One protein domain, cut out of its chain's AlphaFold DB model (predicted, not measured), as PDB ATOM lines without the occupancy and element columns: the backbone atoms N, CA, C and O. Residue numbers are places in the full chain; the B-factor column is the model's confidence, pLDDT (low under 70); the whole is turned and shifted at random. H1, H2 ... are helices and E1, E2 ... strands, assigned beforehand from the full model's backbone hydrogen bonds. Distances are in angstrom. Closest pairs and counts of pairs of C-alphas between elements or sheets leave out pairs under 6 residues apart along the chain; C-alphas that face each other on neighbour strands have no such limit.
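AT A GLANCE: This is residues 18 to 134 of the 170 residues of an uncharacterized protein of Candidatus Moranbacteria bacterium GW2011_GWF2_35_39 (UniProt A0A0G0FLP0). A strongly twisted sheet of four strands is covered on one face by two helices, H1 and H2, while two short helices, H3 and H4, lie off the sheet at one end of the longest axis. Residues 91 to 109, a long stretch with no named element, lead from E4 to H3, and E5 ends the printed part, with Thr 132 beside Arg 18 of E1. The 117 printed residues have four named helices and five named strands, in the order E1 H1 E2 E3 H2 E4 H3 H4 E5, of mixed class. The sheet runs E2, E3, E1, E4, all antiparallel, and with H1 and H2 makes two layers, helices on one face of a sheet. The whole is compact, with a radius of gyration of the C-alphas of 14.4 A and spans of 43 by 31 by 26 A.

HOW THE PARTS SIT: Start at E1, residues 18 to 23, which pairs with E3, residues 54 to 62, over residues 18 to 21, and with E4, residues 88 to 90, over residues 21 to 23. Look for N 20 and O 55, 2.9 A apart, and N 23 and O 88, 2.8 A apart, both within hydrogen-bond range. H1, residues 33 to 39, is on the sheet at a height of 8.7 A, over E3 and only just over E2, residues 46 to 48, with 3 C-alphas falling on E2. The closest C-alphas of H1 and E3 are those of Ala 33 and Leu 55, 5.9 A. E2 and E3 form a hairpin, with N 47 and O 56 within hydrogen-bond range at 2.9 A. H2, residues 67 to 85, is on the same face as H1, over E1 at a height of 8.0 A, and runs along the strands, at 20 degrees to E1 on the local plane. Its closest C-alpha pair with E3 is Gln 70 and Ile 59, 6.2 A. With residues 81 to 85 alone H2 only just touches H1, with 3 pairs of C-alphas within 8 A, the closest His 39 and Val 81, 6.7 A; they are about perpendicular at 87 degrees. Two split strand-helix-strand units, each of two strands that run the same way in the sheet but are not neighbours, with a helix between them along the chain, have right-handed crossovers: E1, H1, E2, with E3 between the two strands in the sheet, and E3, H2, E4, with E1 between them. H3, residues 110 to 115, and H4, residues 120 to 128, are close but not clearly touching, with the closest C-alphas, Lys 115 and Leu 123, 7.0 A apart. E5, residues 132 to 134, pairs with no named strand; its closest C-alpha pair with E1 is Thr 132 and Arg 18, 4.5 A. Every O i to N i+4 pair is within hydrogen-bond range in H1, H3 and H4, and 14 of 15 in H2.

IN THESE COORDINATES: Find C-alpha 18 at (-43.895, -26.682, -35.399), where E1 begins its 16.1 A. E3 measures 24.3 A and H2, from C-alpha 67 at (-37.984, -16.342, -38.763), 27.0 A; H4 measures 12.2 A and H1 10.0 A. E5 ends at C-alpha 134, (-48.580, -19.227, -36.387).

THE WHOLE: The C-alphas farthest apart, Asn 65 and Ser 119, are 43.1 A apart. The link from E4 to H3 is long; the printed part has no cut, and no printed residue is under 70 in pLDDT.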
ATOM      1  N   ARG A  18     -43.850 -25.588 -34.425       97.81
ATOM      2  CA  ARG A  18     -43.895 -26.682 -35.399       97.81
ATOM      3  C   ARG A  18     -43.709 -28.003 -34.693       97.81
ATOM      4  O   ARG A  18     -42.764 -28.186 -33.930       97.81
ATOM      5  N   GLU A  19     -44.563 -28.948 -35.028       98.19
ATOM      6  CA  GLU A  19     -44.509 -30.290 -34.483       98.19
ATOM      7  C   GLU A  19     -43.907 -31.258 -35.505       98.19
ATOM      8  O   GLU A  19     -44.053 -31.104 -36.719       98.19
ATOM      9  N   CYS A  20     -43.220 -32.286 -35.020       98.44
ATOM     10  CA  CYS A  20     -42.672 -33.346 -35.859       98.44
ATOM     11  C   CYS A  20     -42.712 -34.693 -35.140       98.44
ATOM     12  O   CYS A  20     -42.689 -34.758 -33.912       98.44
ATOM     13  N   PHE A  21     -42.731 -35.780 -35.909       98.69
ATOM     14  CA  PHE A  21     -42.592 -37.133 -35.374       98.69
ATOM     15  C   PHE A  21     -41.129 -37.521 -35.199       98.69
ATOM     16  O   PHE A  21     -40.277 -37.175 -36.017       98.69
ATOM     17  N   LEU A  22     -40.856 -38.320 -34.173       98.62
ATOM     18  CA  LEU A  22     -39.531 -38.844 -33.865       98.62
ATOM     19  C   LEU A  22     -39.394 -40.273 -34.398       98.62
ATOM     20  O   LEU A  22     -40.142 -41.169 -34.008       98.62
ATOM     21  N   ILE A  23     -38.439 -40.481 -35.301       98.38
ATOM     22  CA  ILE A  23     -38.171 -41.748 -35.982       98.38
ATOM     23  C   ILE A  23     -36.871 -42.356 -35.454       98.38
ATOM     24  O   ILE A  23     -35.819 -41.730 -35.529       98.38
ATOM     25  N   ASN A  24     -36.925 -43.592 -34.966       96.44
ATOM     26  CA  ASN A  24     -35.749 -44.313 -34.479       96.44
ATOM     27  C   ASN A  24     -34.846 -44.843 -35.618       96.44
ATOM     28  O   ASN A  24     -35.140 -44.718 -36.808       96.44
ATOM     29  N   ASN A  25     -33.736 -45.484 -35.253       94.44
ATOM     30  CA  ASN A  25     -32.790 -46.112 -36.183       94.44
ATOM     31  C   ASN A  25     -33.390 -47.247 -37.042       94.44
ATOM     32  O   ASN A  25     -32.855 -47.548 -38.108       94.44
ATOM     33  N   GLU A  26     -34.516 -47.837 -36.634       94.81
ATOM     34  CA  GLU A  26     -35.287 -48.809 -37.424       94.81
ATOM     35  C   GLU A  26     -36.264 -48.147 -38.409       94.81
ATOM     36  O   GLU A  26     -37.067 -48.831 -39.041       94.81
ATOM     37  N   SER A  27     -36.212 -46.820 -38.558       94.88
ATOM     38  CA  SER A  27     -37.133 -46.040 -39.396       94.88
ATOM     39  C   SER A  27     -38.605 -46.135 -38.965       94.88
ATOM     40  O   SER A  27     -39.504 -46.007 -39.796       94.88
ATOM     41  N   LYS A  28     -38.865 -46.323 -37.664       97.25
ATOM     42  CA  LYS A  28     -40.215 -46.339 -37.077       97.25
ATOM     43  C   LYS A  28     -40.445 -45.133 -36.175       97.25
ATOM     44  O   LYS A  28     -39.536 -44.712 -35.459       97.25
ATOM     45  N   ILE A  29     -41.675 -44.620 -36.169       98.44
ATOM     46  CA  ILE A  29     -42.111 -43.614 -35.192       98.44
ATOM     47  C   ILE A  29     -42.004 -44.216 -33.787       98.44
ATOM     48  O   ILE A  29     -42.418 -45.353 -33.566       98.44
ATOM     49  N   SER A  30     -41.423 -43.466 -32.853       98.25
ATOM     50  CA  SER A  30     -41.039 -43.978 -31.541       98.25
ATOM     51  C   SER A  30     -41.333 -42.966 -30.429       98.25
ATOM     52  O   SER A  30     -41.059 -41.777 -30.607       98.25
ATOM     53  N   PRO A  31     -41.803 -43.414 -29.249       98.31
ATOM     54  CA  PRO A  31     -42.176 -42.541 -28.141       98.31
ATOM     55  C   PRO A  31     -40.949 -42.068 -27.346       98.31
ATOM     56  O   PRO A  31     -40.729 -42.463 -26.204       98.31
ATOM     57  N   MET A  32     -40.097 -41.262 -27.976       97.81
ATOM     58  CA  MET A  32     -38.809 -40.834 -27.416       97.81
ATOM     59  C   MET A  32     -38.752 -39.353 -27.023       97.81
ATOM     60  O   MET A  32     -37.690 -38.885 -26.618       97.81
ATOM     61  N   ALA A  33     -39.868 -38.619 -27.089       98.25
ATOM     62  CA  ALA A  33     -39.893 -37.179 -26.828       98.25
ATOM     63  C   ALA A  33     -39.302 -36.811 -25.463       98.25
ATOM     64  O   ALA A  33     -38.504 -35.886 -25.370       98.25
ATOM     65  N   GLN A  34     -39.601 -37.580 -24.411       98.12
ATOM     66  CA  GLN A  34     -39.039 -37.333 -23.077       98.12
ATOM     67  C   GLN A  34     -37.509 -37.469 -23.054       98.12
ATOM     68  O   GLN A  34     -36.819 -36.667 -22.423       98.12
ATOM     69  N   LEU A  35     -36.962 -38.464 -23.761       98.19
ATOM     70  CA  LEU A  35     -35.519 -38.669 -23.846       98.19
ATOM     71  C   LEU A  35     -34.855 -37.539 -24.643       98.19
ATOM     72  O   LEU A  35     -33.837 -37.001 -24.204       98.19
ATOM     73  N   VAL A  36     -35.446 -37.149 -25.772       98.19
ATOM     74  CA  VAL A  36     -34.965 -36.035 -26.601       98.19
ATOM     75  C   VAL A  36     -34.989 -34.725 -25.811       98.19
ATOM     76  O   VAL A  36     -33.972 -34.044 -25.728       98.19
ATOM     77  N   LEU A  37     -36.095 -34.411 -25.135       98.00
ATOM     78  CA  LEU A  37     -36.226 -33.187 -24.340       98.00
ATOM     79  C   LEU A  37     -35.288 -33.152 -23.134       98.00
ATOM     80  O   LEU A  37     -34.810 -32.083 -22.777       98.00
ATOM     81  N   SER A  38     -34.938 -34.297 -22.540       97.56
ATOM     82  CA  SER A  38     -33.919 -34.314 -21.478       97.56
ATOM     83  C   SER A  38     -32.517 -33.921 -21.973       97.56
ATOM     84  O   SER A  38     -31.694 -33.479 -21.174       97.56
ATOM     85  N   HIS A  39     -32.253 -34.034 -23.280       97.88
ATOM     86  CA  HIS A  39     -31.026 -33.556 -23.927       97.88
ATOM     87  C   HIS A  39     -31.107 -32.099 -24.394       97.88
ATOM     88  O   HIS A  39     -30.076 -31.519 -24.719       97.88
ATOM     89  N   LEU A  40     -32.310 -31.527 -24.411       97.19
ATOM     90  CA  LEU A  40     -32.607 -30.138 -24.764       97.19
ATOM     91  C   LEU A  40     -33.104 -29.356 -23.534       97.19
ATOM     92  O   LEU A  40     -33.808 -28.363 -23.667       97.19
ATOM     93  N   ALA A  41     -32.800 -29.823 -22.319       92.38
ATOM     94  CA  ALA A  41     -33.443 -29.343 -21.094       92.38
ATOM     95  C   ALA A  41     -33.165 -27.860 -20.776       92.38
ATOM     96  O   ALA A  41     -33.944 -27.231 -20.065       92.38
ATOM     97  N   ASP A  42     -32.069 -27.303 -21.288       92.50
ATOM     98  CA  ASP A  42     -31.693 -25.890 -21.175       92.50
ATOM     99  C   ASP A  42     -32.270 -25.013 -22.303       92.50
ATOM    100  O   ASP A  42     -32.011 -23.810 -22.351       92.50
ATOM    101  N   LYS A  43     -33.051 -25.604 -23.211       95.19
ATOM    102  CA  LYS A  43     -33.565 -24.977 -24.430       95.19
ATOM    103  C   LYS A  43     -35.089 -24.864 -24.378       95.19
ATOM    104  O   LYS A  43     -35.816 -25.746 -24.830       95.19
ATOM    105  N   GLU A  44     -35.583 -23.747 -23.846       95.62
ATOM    106  CA  GLU A  44     -37.025 -23.481 -23.666       95.62
ATOM    107  C   GLU A  44     -37.831 -23.469 -24.977       95.62
ATOM    108  O   GLU A  44     -39.054 -23.624 -24.966       95.62
ATOM    109  N   GLN A  45     -37.158 -23.301 -26.118       96.94
ATOM    110  CA  GLN A  45     -37.790 -23.326 -27.429       96.94
ATOM    111  C   GLN A  45     -38.304 -24.711 -27.847       96.94
ATOM    112  O   GLN A  45     -39.008 -24.804 -28.846       96.94
ATOM    113  N   PHE A  46     -37.964 -25.780 -27.122       98.25
ATOM    114  CA  PHE A  46     -38.449 -27.127 -27.414       98.25
ATOM    115  C   PHE A  46     -39.489 -27.576 -26.393       98.25
ATOM    116  O   PHE A  46     -39.368 -27.344 -25.190       98.25
ATOM    117  N   GLY A  47     -40.536 -28.224 -26.890       97.31
ATOM    118  CA  GLY A  47     -41.685 -28.653 -26.110       97.31
ATOM    119  C   GLY A  47     -42.073 -30.098 -26.378       97.31
ATOM    120  O   GLY A  47     -41.603 -30.742 -27.319       97.31
ATOM    121  N   TYR A  48     -42.946 -30.603 -25.517       97.06
ATOM    122  CA  TYR A  48     -43.615 -31.879 -25.711       97.06
ATOM    123  C   TYR A  48     -45.043 -31.659 -26.189       97.06
ATOM    124  O   TYR A  48     -45.708 -30.717 -25.761       97.06
ATOM    125  N   GLU A  49     -45.524 -32.605 -26.982       97.56
ATOM    126  CA  GLU A  49     -46.914 -32.670 -27.411       97.56
ATOM    127  C   GLU A  49     -47.689 -33.779 -26.703       97.56
ATOM    128  O   GLU A  49     -47.148 -34.523 -25.877       97.56
ATOM    129  N   PHE A  50     -48.990 -33.874 -26.986       97.50
ATOM    130  CA  PHE A  50     -49.843 -34.924 -26.424       97.50
ATOM    131  C   PHE A  50     -49.265 -36.333 -26.649       97.50
ATOM    132  O   PHE A  50     -49.201 -37.141 -25.714       97.50
ATOM    133  N   SER A  51     -48.792 -36.621 -27.865       98.12
ATOM    134  CA  SER A  51     -48.095 -37.868 -28.183       98.12
ATOM    135  C   SER A  51     -46.654 -37.841 -27.676       98.12
ATOM    136  O   SER A  51     -45.889 -36.927 -27.974       98.12
ATOM    137  N   ALA A  52     -46.216 -38.915 -27.017       98.50
ATOM    138  CA  ALA A  52     -44.806 -39.100 -26.662       98.50
ATOM    139  C   ALA A  52     -43.896 -39.302 -27.892       98.50
ATOM    140  O   ALA A  52     -42.672 -39.362 -27.753       98.50
ATOM    141  N   CYS A  53     -44.479 -39.440 -29.088       98.62
ATOM    142  CA  CYS A  53     -43.762 -39.579 -30.352       98.62
ATOM    143  C   CYS A  53     -43.470 -38.241 -31.043       98.62
ATOM    144  O   CYS A  53     -42.891 -38.253 -32.130       98.62
ATOM    145  N   GLN A  54     -43.903 -37.120 -30.464       98.50
ATOM    146  CA  GLN A  54     -43.824 -35.803 -31.081       98.50
ATOM    147  C   GLN A  54     -42.881 -34.872 -30.320       98.50
ATOM    148  O   GLN A  54     -42.814 -34.898 -29.091       98.50
ATOM    149  N   LEU A  55     -42.162 -34.046 -31.071       98.56
ATOM    150  CA  LEU A  55     -41.381 -32.924 -30.563       98.56
ATOM    151  C   LEU A  55     -41.938 -31.643 -31.173       98.56
ATOM    152  O   LEU A  55     -42.158 -31.589 -32.385       98.56
ATOM    153  N   GLU A  56     -42.109 -30.624 -30.343       98.56
ATOM    154  CA  GLU A  56     -42.463 -29.280 -30.779       98.56
ATOM    155  C   GLU A  56     -41.223 -28.379 -30.730       98.56
ATOM    156  O   GLU A  56     -40.479 -28.398 -29.747       98.56
ATOM    157  N   ASP A  57     -41.000 -27.583 -31.775       97.44
ATOM    158  CA  ASP A  57     -40.055 -26.469 -31.760       97.44
ATOM    159  C   ASP A  57     -40.773 -25.127 -31.899       97.44
ATOM    160  O   ASP A  57     -41.787 -25.011 -32.582       97.44
ATOM    161  N   ARG A  58     -40.261 -24.108 -31.209       98.31
ATOM    162  CA  ARG A  58     -40.874 -22.783 -31.126       98.31
ATOM    163  C   ARG A  58     -39.875 -21.700 -31.507       98.31
ATOM    164  O   ARG A  58     -38.692 -21.786 -31.187       98.31
ATOM    165  N   ILE A  59     -40.341 -20.653 -32.168       98.31
ATOM    166  CA  ILE A  59     -39.569 -19.427 -32.400       98.31
ATOM    167  C   ILE A  59     -40.391 -18.195 -32.033       98.31
ATOM    168  O   ILE A  59     -41.622 -18.240 -31.964       98.31
ATOM    169  N   GLY A  60     -39.702 -17.068 -31.896       96.31
ATOM    170  CA  GLY A  60     -40.309 -15.774 -31.642       96.31
ATOM    171  C   GLY A  60     -40.692 -15.528 -30.177       96.31
ATOM    172  O   GLY A  60     -40.333 -16.302 -29.290       96.31
ATOM    173  N   PRO A  61     -41.394 -14.414 -29.898       96.94
ATOM    174  CA  PRO A  61     -41.899 -13.438 -30.868       96.94
ATOM    175  C   PRO A  61     -40.768 -12.690 -31.596       96.94
ATOM    176  O   PRO A  61     -39.842 -12.197 -30.957       96.94
ATOM    177  N   CYS A  62     -40.834 -12.600 -32.925       97.75
ATOM    178  CA  CYS A  62     -39.811 -11.945 -33.749       97.75
ATOM    179  C   CYS A  62     -40.383 -11.303 -35.021       97.75
ATOM    180  O   CYS A  62     -41.555 -11.484 -35.361       97.75
ATOM    181  N   GLY A  63     -39.570 -10.507 -35.716       98.06
ATOM    182  CA  GLY A  63     -39.918  -9.959 -37.022       98.06
ATOM    183  C   GLY A  63     -39.911 -11.028 -38.121       98.06
ATOM    184  O   GLY A  63     -39.183 -12.019 -38.055       98.06
ATOM    185  N   LEU A  64     -40.677 -10.808 -39.196       97.19
ATOM    186  CA  LEU A  64     -40.755 -11.743 -40.333       97.19
ATOM    187  C   LEU A  64     -39.385 -12.068 -40.955       97.19
ATOM    188  O   LEU A  64     -39.151 -13.177 -41.432       97.19
ATOM    189  N   ASN A  65     -38.468 -11.102 -40.946       97.75
ATOM    190  CA  ASN A  65     -37.104 -11.246 -41.451       97.75
ATOM    191  C   ASN A  65     -36.211 -12.139 -40.569       97.75
ATOM    192  O   ASN A  65     -35.178 -12.611 -41.045       97.75
ATOM    193  N   GLU A  66     -36.590 -12.385 -39.315       98.06
ATOM    194  CA  GLU A  66     -35.810 -13.161 -38.344       98.06
ATOM    195  C   GLU A  66     -36.200 -14.643 -38.318       98.06
ATOM    196  O   GLU A  66     -35.368 -15.480 -37.963       98.06
ATOM    197  N   ILE A  67     -37.418 -14.979 -38.769       97.75
ATOM    198  CA  ILE A  67     -37.984 -16.342 -38.763       97.75
ATOM    199  C   ILE A  67     -36.974 -17.370 -39.275       97.75
ATOM    200  O   ILE A  67     -36.653 -18.344 -38.600       97.75
ATOM    201  N   LYS A  68     -36.410 -17.133 -40.463       97.88
ATOM    202  CA  LYS A  68     -35.482 -18.076 -41.100       97.88
ATOM    203  C   LYS A  68     -34.237 -18.343 -40.253       97.88
ATOM    204  O   LYS A  68     -33.711 -19.453 -40.298       97.88
ATOM    205  N   ASN A  69     -33.730 -17.337 -39.548       98.06
ATOM    206  CA  ASN A  69     -32.517 -17.482 -38.751       98.06
ATOM    207  C   ASN A  69     -32.811 -18.229 -37.450       98.06
ATOM    208  O   ASN A  69     -32.089 -19.173 -37.150       98.06
ATOM    209  N   GLN A  70     -33.909 -17.906 -36.766       98.06
ATOM    210  CA  GLN A  70     -34.300 -18.608 -35.540       98.06
ATOM    211  C   GLN A  70     -34.616 -20.088 -35.803       98.06
ATOM    212  O   GLN A  70     -34.128 -20.961 -35.095       98.06
ATOM    213  N   LEU A  71     -35.321 -20.409 -36.899       97.38
ATOM    214  CA  LEU A  71     -35.566 -21.808 -37.280       97.38
ATOM    215  C   LEU A  71     -34.260 -22.577 -37.537       97.38
ATOM    216  O   LEU A  71     -34.151 -23.751 -37.201       97.38
ATOM    217  N   LYS A  72     -33.252 -21.921 -38.126       97.69
ATOM    218  CA  LYS A  72     -31.928 -22.523 -38.345       97.69
ATOM    219  C   LYS A  72     -31.139 -22.710 -37.055       97.69
ATOM    220  O   LYS A  72     -30.285 -23.589 -37.012       97.69
ATOM    221  N   GLU A  73     -31.340 -21.859 -36.059       96.62
ATOM    222  CA  GLU A  73     -30.709 -22.010 -34.747       96.62
ATOM    223  C   GLU A  73     -31.287 -23.223 -34.022       96.62
ATOM    224  O   GLU A  73     -30.518 -24.099 -33.633       96.62
ATOM    225  N   ASN A  74     -32.617 -23.354 -33.992       97.19
ATOM    226  CA  ASN A  74     -33.282 -24.546 -33.462       97.19
ATOM    227  C   ASN A  74     -32.810 -25.818 -34.180       97.19
ATOM    228  O   ASN A  74     -32.516 -26.826 -33.545       97.19
ATOM    229  N   GLU A  75     -32.676 -25.765 -35.507       97.12
ATOM    230  CA  GLU A  75     -32.210 -26.900 -36.303       97.12
ATOM    231  C   GLU A  75     -30.815 -27.389 -35.883       97.12
ATOM    232  O   GLU A  75     -30.579 -28.593 -35.808       97.12
ATOM    233  N   LYS A  76     -29.890 -26.470 -35.572       96.81
ATOM    234  CA  LYS A  76     -28.541 -26.835 -35.110       96.81
ATOM    235  C   LYS A  76     -28.582 -27.576 -33.778       96.81
ATOM    236  O   LYS A  76     -27.897 -28.585 -33.647       96.81
ATOM    237  N   ASP A  77     -29.386 -27.082 -32.837       96.12
ATOM    238  CA  ASP A  77     -29.535 -27.694 -31.515       96.12
ATOM    239  C   ASP A  77     -30.085 -29.128 -31.639       96.12
ATOM    240  O   ASP A  77     -29.565 -30.057 -31.021       96.12
ATOM    241  N   VAL A  78     -31.092 -29.345 -32.494       96.69
ATOM    242  CA  VAL A  78     -31.706 -30.674 -32.644       96.69
ATOM    243  C   VAL A  78     -30.812 -31.655 -33.402       96.69
ATOM    244  O   VAL A  78     -30.769 -32.824 -33.024       96.69
ATOM    245  N   ILE A  79     -30.062 -31.218 -34.421       97.56
ATOM    246  CA  ILE A  79     -29.160 -32.098 -35.193       97.56
ATOM    247  C   ILE A  79     -28.108 -32.765 -34.294       97.56
ATOM    248  O   ILE A  79     -27.771 -33.938 -34.483       97.56
ATOM    249  N   GLU A  80     -27.582 -32.040 -33.303       96.00
ATOM    250  CA  GLU A  80     -26.632 -32.607 -32.343       96.00
ATOM    251  C   GLU A  80     -27.270 -33.755 -31.544       96.00
ATOM    252  O   GLU A  80     -26.685 -34.835 -31.397       96.00
ATOM    253  N   VAL A  81     -28.509 -33.552 -31.091       97.38
ATOM    254  CA  VAL A  81     -29.266 -34.540 -30.317       97.38
ATOM    255  C   VAL A  81     -29.708 -35.720 -31.191       97.38
ATOM    256  O   VAL A  81     -29.602 -36.863 -30.744       97.38
ATOM    257  N   GLU A  82     -30.110 -35.484 -32.445       97.94
ATOM    258  CA  GLU A  82     -30.398 -36.517 -33.457       97.94
ATOM    259  C   GLU A  82     -29.213 -37.462 -33.643       97.94
ATOM    260  O   GLU A  82     -29.367 -38.684 -33.569       97.94
ATOM    261  N   SER A  83     -28.012 -36.900 -33.800       96.81
ATOM    262  CA  SER A  83     -26.777 -37.675 -33.924       96.81
ATOM    263  C   SER A  83     -26.480 -38.481 -32.656       96.81
ATOM    264  O   SER A  83     -26.197 -39.678 -32.722       96.81
ATOM    265  N   LYS A  84     -26.594 -37.865 -31.476       97.00
ATOM    266  CA  LYS A  84     -26.290 -38.531 -30.201       97.00
ATOM    267  C   LYS A  84     -27.251 -39.681 -29.888       97.00
ATOM    268  O   LYS A  84     -26.820 -40.723 -29.399       97.00
ATOM    269  N   LEU A  85     -28.541 -39.483 -30.147       97.44
ATOM    270  CA  LEU A  85     -29.605 -40.430 -29.811       97.44
ATOM    271  C   LEU A  85     -29.999 -41.350 -30.974       97.44
ATOM    272  O   LEU A  85     -30.834 -42.231 -30.789       97.44
ATOM    273  N   GLN A  86     -29.378 -41.183 -32.147       97.50
ATOM    274  CA  GLN A  86     -29.597 -42.010 -33.337       97.50
ATOM    275  C   GLN A  86     -31.073 -42.032 -33.780       97.50
ATOM    276  O   GLN A  86     -31.637 -43.088 -34.075       97.50
ATOM    277  N   PHE A  87     -31.696 -40.852 -33.838       97.94
ATOM    278  CA  PHE A  87     -33.050 -40.664 -34.366       97.94
ATOM    279  C   PHE A  87     -33.063 -39.623 -35.488       97.94
ATOM    280  O   PHE A  87     -32.065 -38.958 -35.761       97.94
ATOM    281  N   LYS A  88     -34.207 -39.499 -36.158       98.19
ATOM    282  CA  LYS A  88     -34.499 -38.460 -37.148       98.19
ATOM    283  C   LYS A  88     -35.876 -37.870 -36.888       98.19
ATOM    284  O   LYS A  88     -36.761 -38.573 -36.406       98.19
ATOM    285  N   ARG A  89     -36.097 -36.621 -37.278       97.94
ATOM    286  CA  ARG A  89     -37.445 -36.043 -37.354       97.94
ATOM    287  C   ARG A  89     -38.142 -36.367 -38.673       97.94
ATOM    288  O   ARG A  89     -37.513 -36.473 -39.726       97.94
ATOM    289  N   SER A  90     -39.463 -36.472 -38.614       97.50
ATOM    290  CA  SER A  90     -40.349 -36.570 -39.769       97.50
ATOM    291  C   SER A  90     -41.441 -35.519 -39.693       97.50
ATOM    292  O   SER A  90     -42.119 -35.381 -38.679       97.50
ATOM    293  N   TRP A  91     -41.622 -34.817 -40.806       96.06
ATOM    294  CA  TRP A  91     -42.593 -33.736 -40.972       96.06
ATOM    295  C   TRP A  91     -43.847 -34.202 -41.720       96.06
ATOM    296  O   TRP A  91     -44.534 -33.405 -42.350       96.06
ATOM    297  N   MET A  92     -44.124 -35.512 -41.719       95.19
ATOM    298  CA  MET A  92     -45.382 -36.024 -42.259       95.19
ATOM    299  C   MET A  92     -46.546 -35.523 -41.407       95.19
ATOM    300  O   MET A  92     -46.524 -35.681 -40.195       95.19
ATOM    301  N   GLU A  93     -47.566 -34.952 -42.042       94.94
ATOM    302  CA  GLU A  93     -48.675 -34.320 -41.317       94.94
ATOM    303  C   GLU A  93     -49.556 -35.315 -40.558       94.94
ATOM    304  O   GLU A  93     -50.107 -34.985 -39.510       94.94
ATOM    305  N   VAL A  94     -49.681 -36.533 -41.099       96.69
ATOM    306  CA  VAL A  94     -50.467 -37.617 -40.509       96.69
ATOM    307  C   VAL A  94     -49.645 -38.901 -40.491       96.69
ATOM    308  O   VAL A  94     -49.305 -39.449 -41.542       96.69
ATOM    309  N   ALA A  95     -49.343 -39.398 -39.294       96.94
ATOM    310  CA  ALA A  95     -48.619 -40.645 -39.091       96.94
ATOM    311  C   ALA A  95     -49.437 -41.886 -39.517       96.94
ATOM    312  O   ALA A  95     -50.663 -41.815 -39.657       96.94
ATOM    313  N   PRO A  96     -48.799 -43.051 -39.718       95.50
ATOM    314  CA  PRO A  96     -49.481 -44.332 -39.917       95.50
ATOM    315  C   PRO A  96     -50.396 -44.746 -38.751       95.50
ATOM    316  O   PRO A  96     -50.272 -44.254 -37.633       95.50
ATOM    317  N   GLU A  97     -51.330 -45.662 -39.014       95.38
ATOM    318  CA  GLU A  97     -52.282 -46.175 -38.009       95.38
ATOM    319  C   GLU A  97     -51.646 -47.089 -36.961       95.38
ATOM    320  O   GLU A  97     -52.191 -47.247 -35.873       95.38
ATOM    321  N   ASP A  98     -50.494 -47.675 -37.274       94.94
ATOM    322  CA  ASP A  98     -49.731 -48.557 -36.394       94.94
ATOM    323  C   ASP A  98     -48.699 -47.806 -35.536       94.94
ATOM    324  O   ASP A  98     -47.869 -48.439 -34.881       94.94
ATOM    325  N   MET A  99     -48.739 -46.465 -35.506       96.44
ATOM    326  CA  MET A  99     -47.843 -45.693 -34.647       96.44
ATOM    327  C   MET A  99     -48.112 -45.957 -33.153       96.44
ATOM    328  O   MET A  99     -49.259 -46.199 -32.757       96.44
ATOM    329  N   PRO A 100     -47.093 -45.841 -32.286       97.44
ATOM    330  CA  PRO A 100     -47.296 -45.917 -30.844       97.44
ATOM    331  C   PRO A 100     -48.254 -44.827 -30.333       97.44
ATOM    332  O   PRO A 100     -48.188 -43.676 -30.761       97.44
ATOM    333  N   LEU A 101     -49.128 -45.186 -29.386       97.19
ATOM    334  CA  LEU A 101     -50.118 -44.288 -28.754       97.19
ATOM    335  C   LEU A 101     -49.728 -43.894 -27.321       97.19
ATOM    336  O   LEU A 101     -50.573 -43.597 -26.464       97.19
ATOM    337  N   ASP A 102     -48.434 -43.965 -27.031       97.88
ATOM    338  CA  ASP A 102     -47.854 -43.493 -25.787       97.88
ATOM    339  C   ASP A 102     -48.102 -41.991 -25.646       97.88
ATOM    340  O   ASP A 102     -47.862 -41.200 -26.557       97.88
ATOM    341  N   ILE A 103     -48.601 -41.607 -24.476       97.94
ATOM    342  CA  ILE A 103     -48.886 -40.213 -24.144       97.94
ATOM    343  C   ILE A 103     -47.707 -39.664 -23.373       97.94
ATOM    344  O   ILE A 103     -47.200 -40.336 -22.469       97.94
ATOM    345  N   TYR A 104     -47.289 -38.448 -23.715       98.25
ATOM    346  CA  TYR A 104     -46.175 -37.813 -23.033       98.25
ATOM    347  C   TYR A 104     -46.455 -37.712 -21.520       98.25
ATOM    348  O   TYR A 104     -47.576 -37.348 -21.135       98.25
ATOM    349  N   PRO A 105     -45.482 -38.023 -20.641       97.00
ATOM    350  CA  PRO A 105     -45.636 -37.934 -19.189       97.00
ATOM    351  C   PRO A 105     -45.621 -36.472 -18.715       97.00
ATOM    352  O   PRO A 105     -44.678 -36.008 -18.077       97.00
ATOM    353  N   ASP A 106     -46.679 -35.742 -19.055       95.12
ATOM    354  CA  ASP A 106     -46.919 -34.358 -18.668       95.12
ATOM    355  C   ASP A 106     -46.838 -34.193 -17.135       95.12
ATOM    356  O   ASP A 106     -47.598 -34.837 -16.403       95.12
ATOM    357  N   PRO A 107     -45.946 -33.321 -16.624       94.00
ATOM    358  CA  PRO A 107     -45.727 -33.141 -15.189       94.00
ATOM    359  C   PRO A 107     -46.955 -32.594 -14.450       94.00
ATOM    360  O   PRO A 107     -47.062 -32.753 -13.235       94.00
ATOM    361  N   THR A 108     -47.889 -31.956 -15.159       96.06
ATOM    362  CA  THR A 108     -49.149 -31.463 -14.589       96.06
ATOM    363  C   THR A 108     -50.232 -32.544 -14.522       96.06
ATOM    364  O   THR A 108     -51.259 -32.347 -13.874       96.06
ATOM    365  N   GLY A 109     -50.024 -33.683 -15.194       96.00
ATOM    366  CA  GLY A 109     -50.993 -34.771 -15.322       96.00
ATOM    367  C   GLY A 109     -52.150 -34.489 -16.287       96.00
ATOM    368  O   GLY A 109     -53.043 -35.329 -16.432       96.00
ATOM    369  N   ARG A 110     -52.175 -33.328 -16.961       96.88
ATOM    370  CA  ARG A 110     -53.285 -32.928 -17.839       96.88
ATOM    371  C   ARG A 110     -53.461 -33.913 -18.996       96.88
ATOM    372  O   ARG A 110     -54.596 -34.303 -19.274       96.88
ATOM    373  N   TYR A 111     -52.389 -34.355 -19.649       97.06
ATOM    374  CA  TYR A 111     -52.494 -35.310 -20.761       97.06
ATOM    375  C   TYR A 111     -52.995 -36.692 -20.336       97.06
ATOM    376  O   TYR A 111     -53.811 -37.298 -21.033       97.06
ATOM    377  N   GLN A 112     -52.603 -37.160 -19.155       96.75
ATOM    378  CA  GLN A 112     -53.102 -38.413 -18.590       96.75
ATOM    379  C   GLN A 112     -54.610 -38.327 -18.319       96.75
ATOM    380  O   GLN A 112     -55.339 -39.279 -18.603       96.75
ATOM    381  N   GLU A 113     -55.103 -37.184 -17.833       96.75
ATOM    382  CA  GLU A 113     -56.539 -36.952 -17.634       96.75
ATOM    383  C   GLU A 113     -57.323 -36.829 -18.946       96.75
ATOM    384  O   GLU A 113     -58.456 -37.307 -19.030       96.75
ATOM    385  N   ILE A 114     -56.735 -36.227 -19.985       95.38
ATOM    386  CA  ILE A 114     -57.339 -36.187 -21.323       95.38
ATOM    387  C   ILE A 114     -57.451 -37.608 -21.884       95.38
ATOM    388  O   ILE A 114     -58.545 -38.008 -22.280       95.38
ATOM    389  N   LYS A 115     -56.371 -38.404 -21.834       95.69
ATOM    390  CA  LYS A 115     -56.339 -39.788 -22.340       95.69
ATOM    391  C   LYS A 115     -57.484 -40.637 -21.787       95.69
ATOM    392  O   LYS A 115     -58.110 -41.372 -22.542       95.69
ATOM    393  N   LYS A 116     -57.799 -40.508 -20.492       95.25
ATOM    394  CA  LYS A 116     -58.895 -41.247 -19.831       95.25
ATOM    395  C   LYS A 116     -60.276 -40.996 -20.449       95.25
ATOM    396  O   LYS A 116     -61.185 -41.791 -20.229       95.25
ATOM    397  N   LYS A 117     -60.451 -39.890 -21.176       95.44
ATOM    398  CA  LYS A 117     -61.727 -39.458 -21.764       95.44
ATOM    399  C   LYS A 117     -61.825 -39.734 -23.265       95.44
ATOM    400  O   LYS A 117     -62.911 -39.593 -23.821       95.44
ATOM    401  N   LEU A 118     -60.722 -40.090 -23.927       94.25
ATOM    402  CA  LEU A 118     -60.703 -40.331 -25.369       94.25
ATOM    403  C   LEU A 118     -61.019 -41.797 -25.675       94.25
ATOM    404  O   LEU A 118     -60.473 -42.709 -25.057       94.25
ATOM    405  N   SER A 119     -61.883 -42.029 -26.663       94.50
ATOM    406  CA  SER A 119     -62.057 -43.364 -27.241       94.50
ATOM    407  C   SER A 119     -60.825 -43.757 -28.065       94.50
ATOM    408  O   SER A 119     -60.044 -42.891 -28.459       94.50
ATOM    409  N   GLY A 120     -60.662 -45.048 -28.374       92.31
ATOM    410  CA  GLY A 120     -59.498 -45.543 -29.126       92.31
ATOM    411  C   GLY A 120     -59.269 -44.821 -30.460       92.31
ATOM    412  O   GLY A 120     -58.151 -44.404 -30.738       92.31
ATOM    413  N   ASN A 121     -60.328 -44.580 -31.239       93.19
ATOM    414  CA  ASN A 121     -60.217 -43.882 -32.527       93.19
ATOM    415  C   ASN A 121     -59.874 -42.396 -32.362       93.19
ATOM    416  O   ASN A 121     -59.123 -41.850 -33.165       93.19
ATOM    417  N   ILE A 122     -60.402 -41.741 -31.321       94.12
ATOM    418  CA  ILE A 122     -60.098 -40.330 -31.051       94.12
ATOM    419  C   ILE A 122     -58.657 -40.191 -30.548       94.12
ATOM    420  O   ILE A 122     -57.952 -39.283 -30.967       94.12
ATOM    421  N   LEU A 123     -58.203 -41.109 -29.691       95.25
ATOM    422  CA  LEU A 123     -56.816 -41.176 -29.235       95.25
ATOM    423  C   LEU A 123     -55.861 -41.386 -30.414       95.25
ATOM    424  O   LEU A 123     -54.876 -40.666 -30.536       95.25
ATOM    425  N   LEU A 124     -56.184 -42.334 -31.298       95.00
ATOM    426  CA  LEU A 124     -55.423 -42.594 -32.515       95.00
ATOM    427  C   LEU A 124     -55.318 -41.335 -33.383       95.00
ATOM    428  O   LEU A 124     -54.222 -40.978 -33.795       95.00
ATOM    429  N   ALA A 125     -56.432 -40.640 -33.628       93.19
ATOM    430  CA  ALA A 125     -56.430 -39.395 -34.393       93.19
ATOM    431  C   ALA A 125     -55.583 -38.301 -33.715       93.19
ATOM    432  O   ALA A 125     -54.737 -37.696 -34.366       93.19
ATOM    433  N   ALA A 126     -55.755 -38.100 -32.404       93.81
ATOM    434  CA  ALA A 126     -55.039 -37.080 -31.639       93.81
ATOM    435  C   ALA A 126     -53.519 -37.309 -31.597       93.81
ATOM    436  O   ALA A 126     -52.762 -36.350 -31.601       93.81
ATOM    437  N   CYS A 127     -53.057 -38.563 -31.567       96.94
ATOM    438  CA  CYS A 127     -51.625 -38.872 -31.562       96.94
ATOM    439  C   CYS A 127     -50.970 -38.800 -32.949       96.94
ATOM    440  O   CYS A 127     -49.744 -38.727 -33.025       96.94
ATOM    441  N   ARG A 128     -51.762 -38.884 -34.026       96.69
ATOM    442  CA  ARG A 128     -51.279 -39.042 -35.407       96.69
ATOM    443  C   ARG A 128     -51.111 -37.748 -36.175       96.69
ATOM    444  O   ARG A 128     -50.568 -37.807 -37.273       96.69
ATOM    445  N   VAL A 129     -51.574 -36.624 -35.656       96.00
ATOM    446  CA  VAL A 129     -51.559 -35.344 -36.366       96.00
ATOM    447  C   VAL A 129     -50.470 -34.449 -35.799       96.00
ATOM    448  O   VAL A 129     -50.400 -34.308 -34.585       96.00
ATOM    449  N   ILE A 130     -49.668 -33.838 -36.673       95.75
ATOM    450  CA  ILE A 130     -48.804 -32.704 -36.311       95.75
ATOM    451  C   ILE A 130     -49.393 -31.376 -36.794       95.75
ATOM    452  O   ILE A 130     -49.995 -31.293 -37.873       95.75
ATOM    453  N   GLY A 131     -49.182 -30.336 -35.997       94.00
ATOM    454  CA  GLY A 131     -49.526 -28.952 -36.286       94.00
ATOM    455  C   GLY A 131     -48.335 -28.077 -36.690       94.00
ATOM    456  O   GLY A 131     -47.169 -28.343 -36.399       94.00
ATOM    457  N   THR A 132     -48.646 -26.979 -37.378       95.31
ATOM    458  CA  THR A 132     -47.810 -25.774 -37.383       95.31
ATOM    459  C   THR A 132     -48.695 -24.612 -36.970       95.31
ATOM    460  O   THR A 132     -49.681 -24.312 -37.646       95.31
ATOM    461  N   HIS A 133     -48.361 -23.966 -35.861       96.56
ATOM    462  CA  HIS A 133     -49.125 -22.852 -35.319       96.56
ATOM    463  C   HIS A 133     -48.389 -21.549 -35.593       96.56
ATOM    464  O   HIS A 133     -47.193 -21.423 -35.340       96.56
ATOM    465  N   ILE A 134     -49.109 -20.565 -36.128       96.31
ATOM    466  CA  ILE A 134     -48.580 -19.227 -36.387       96.31
ATOM    467  C   ILE A 134     -49.315 -18.250 -35.475       96.31
ATOM    468  O   ILE A 134     -50.525 -18.051 -35.584       96.31
TER     469      ILE A 134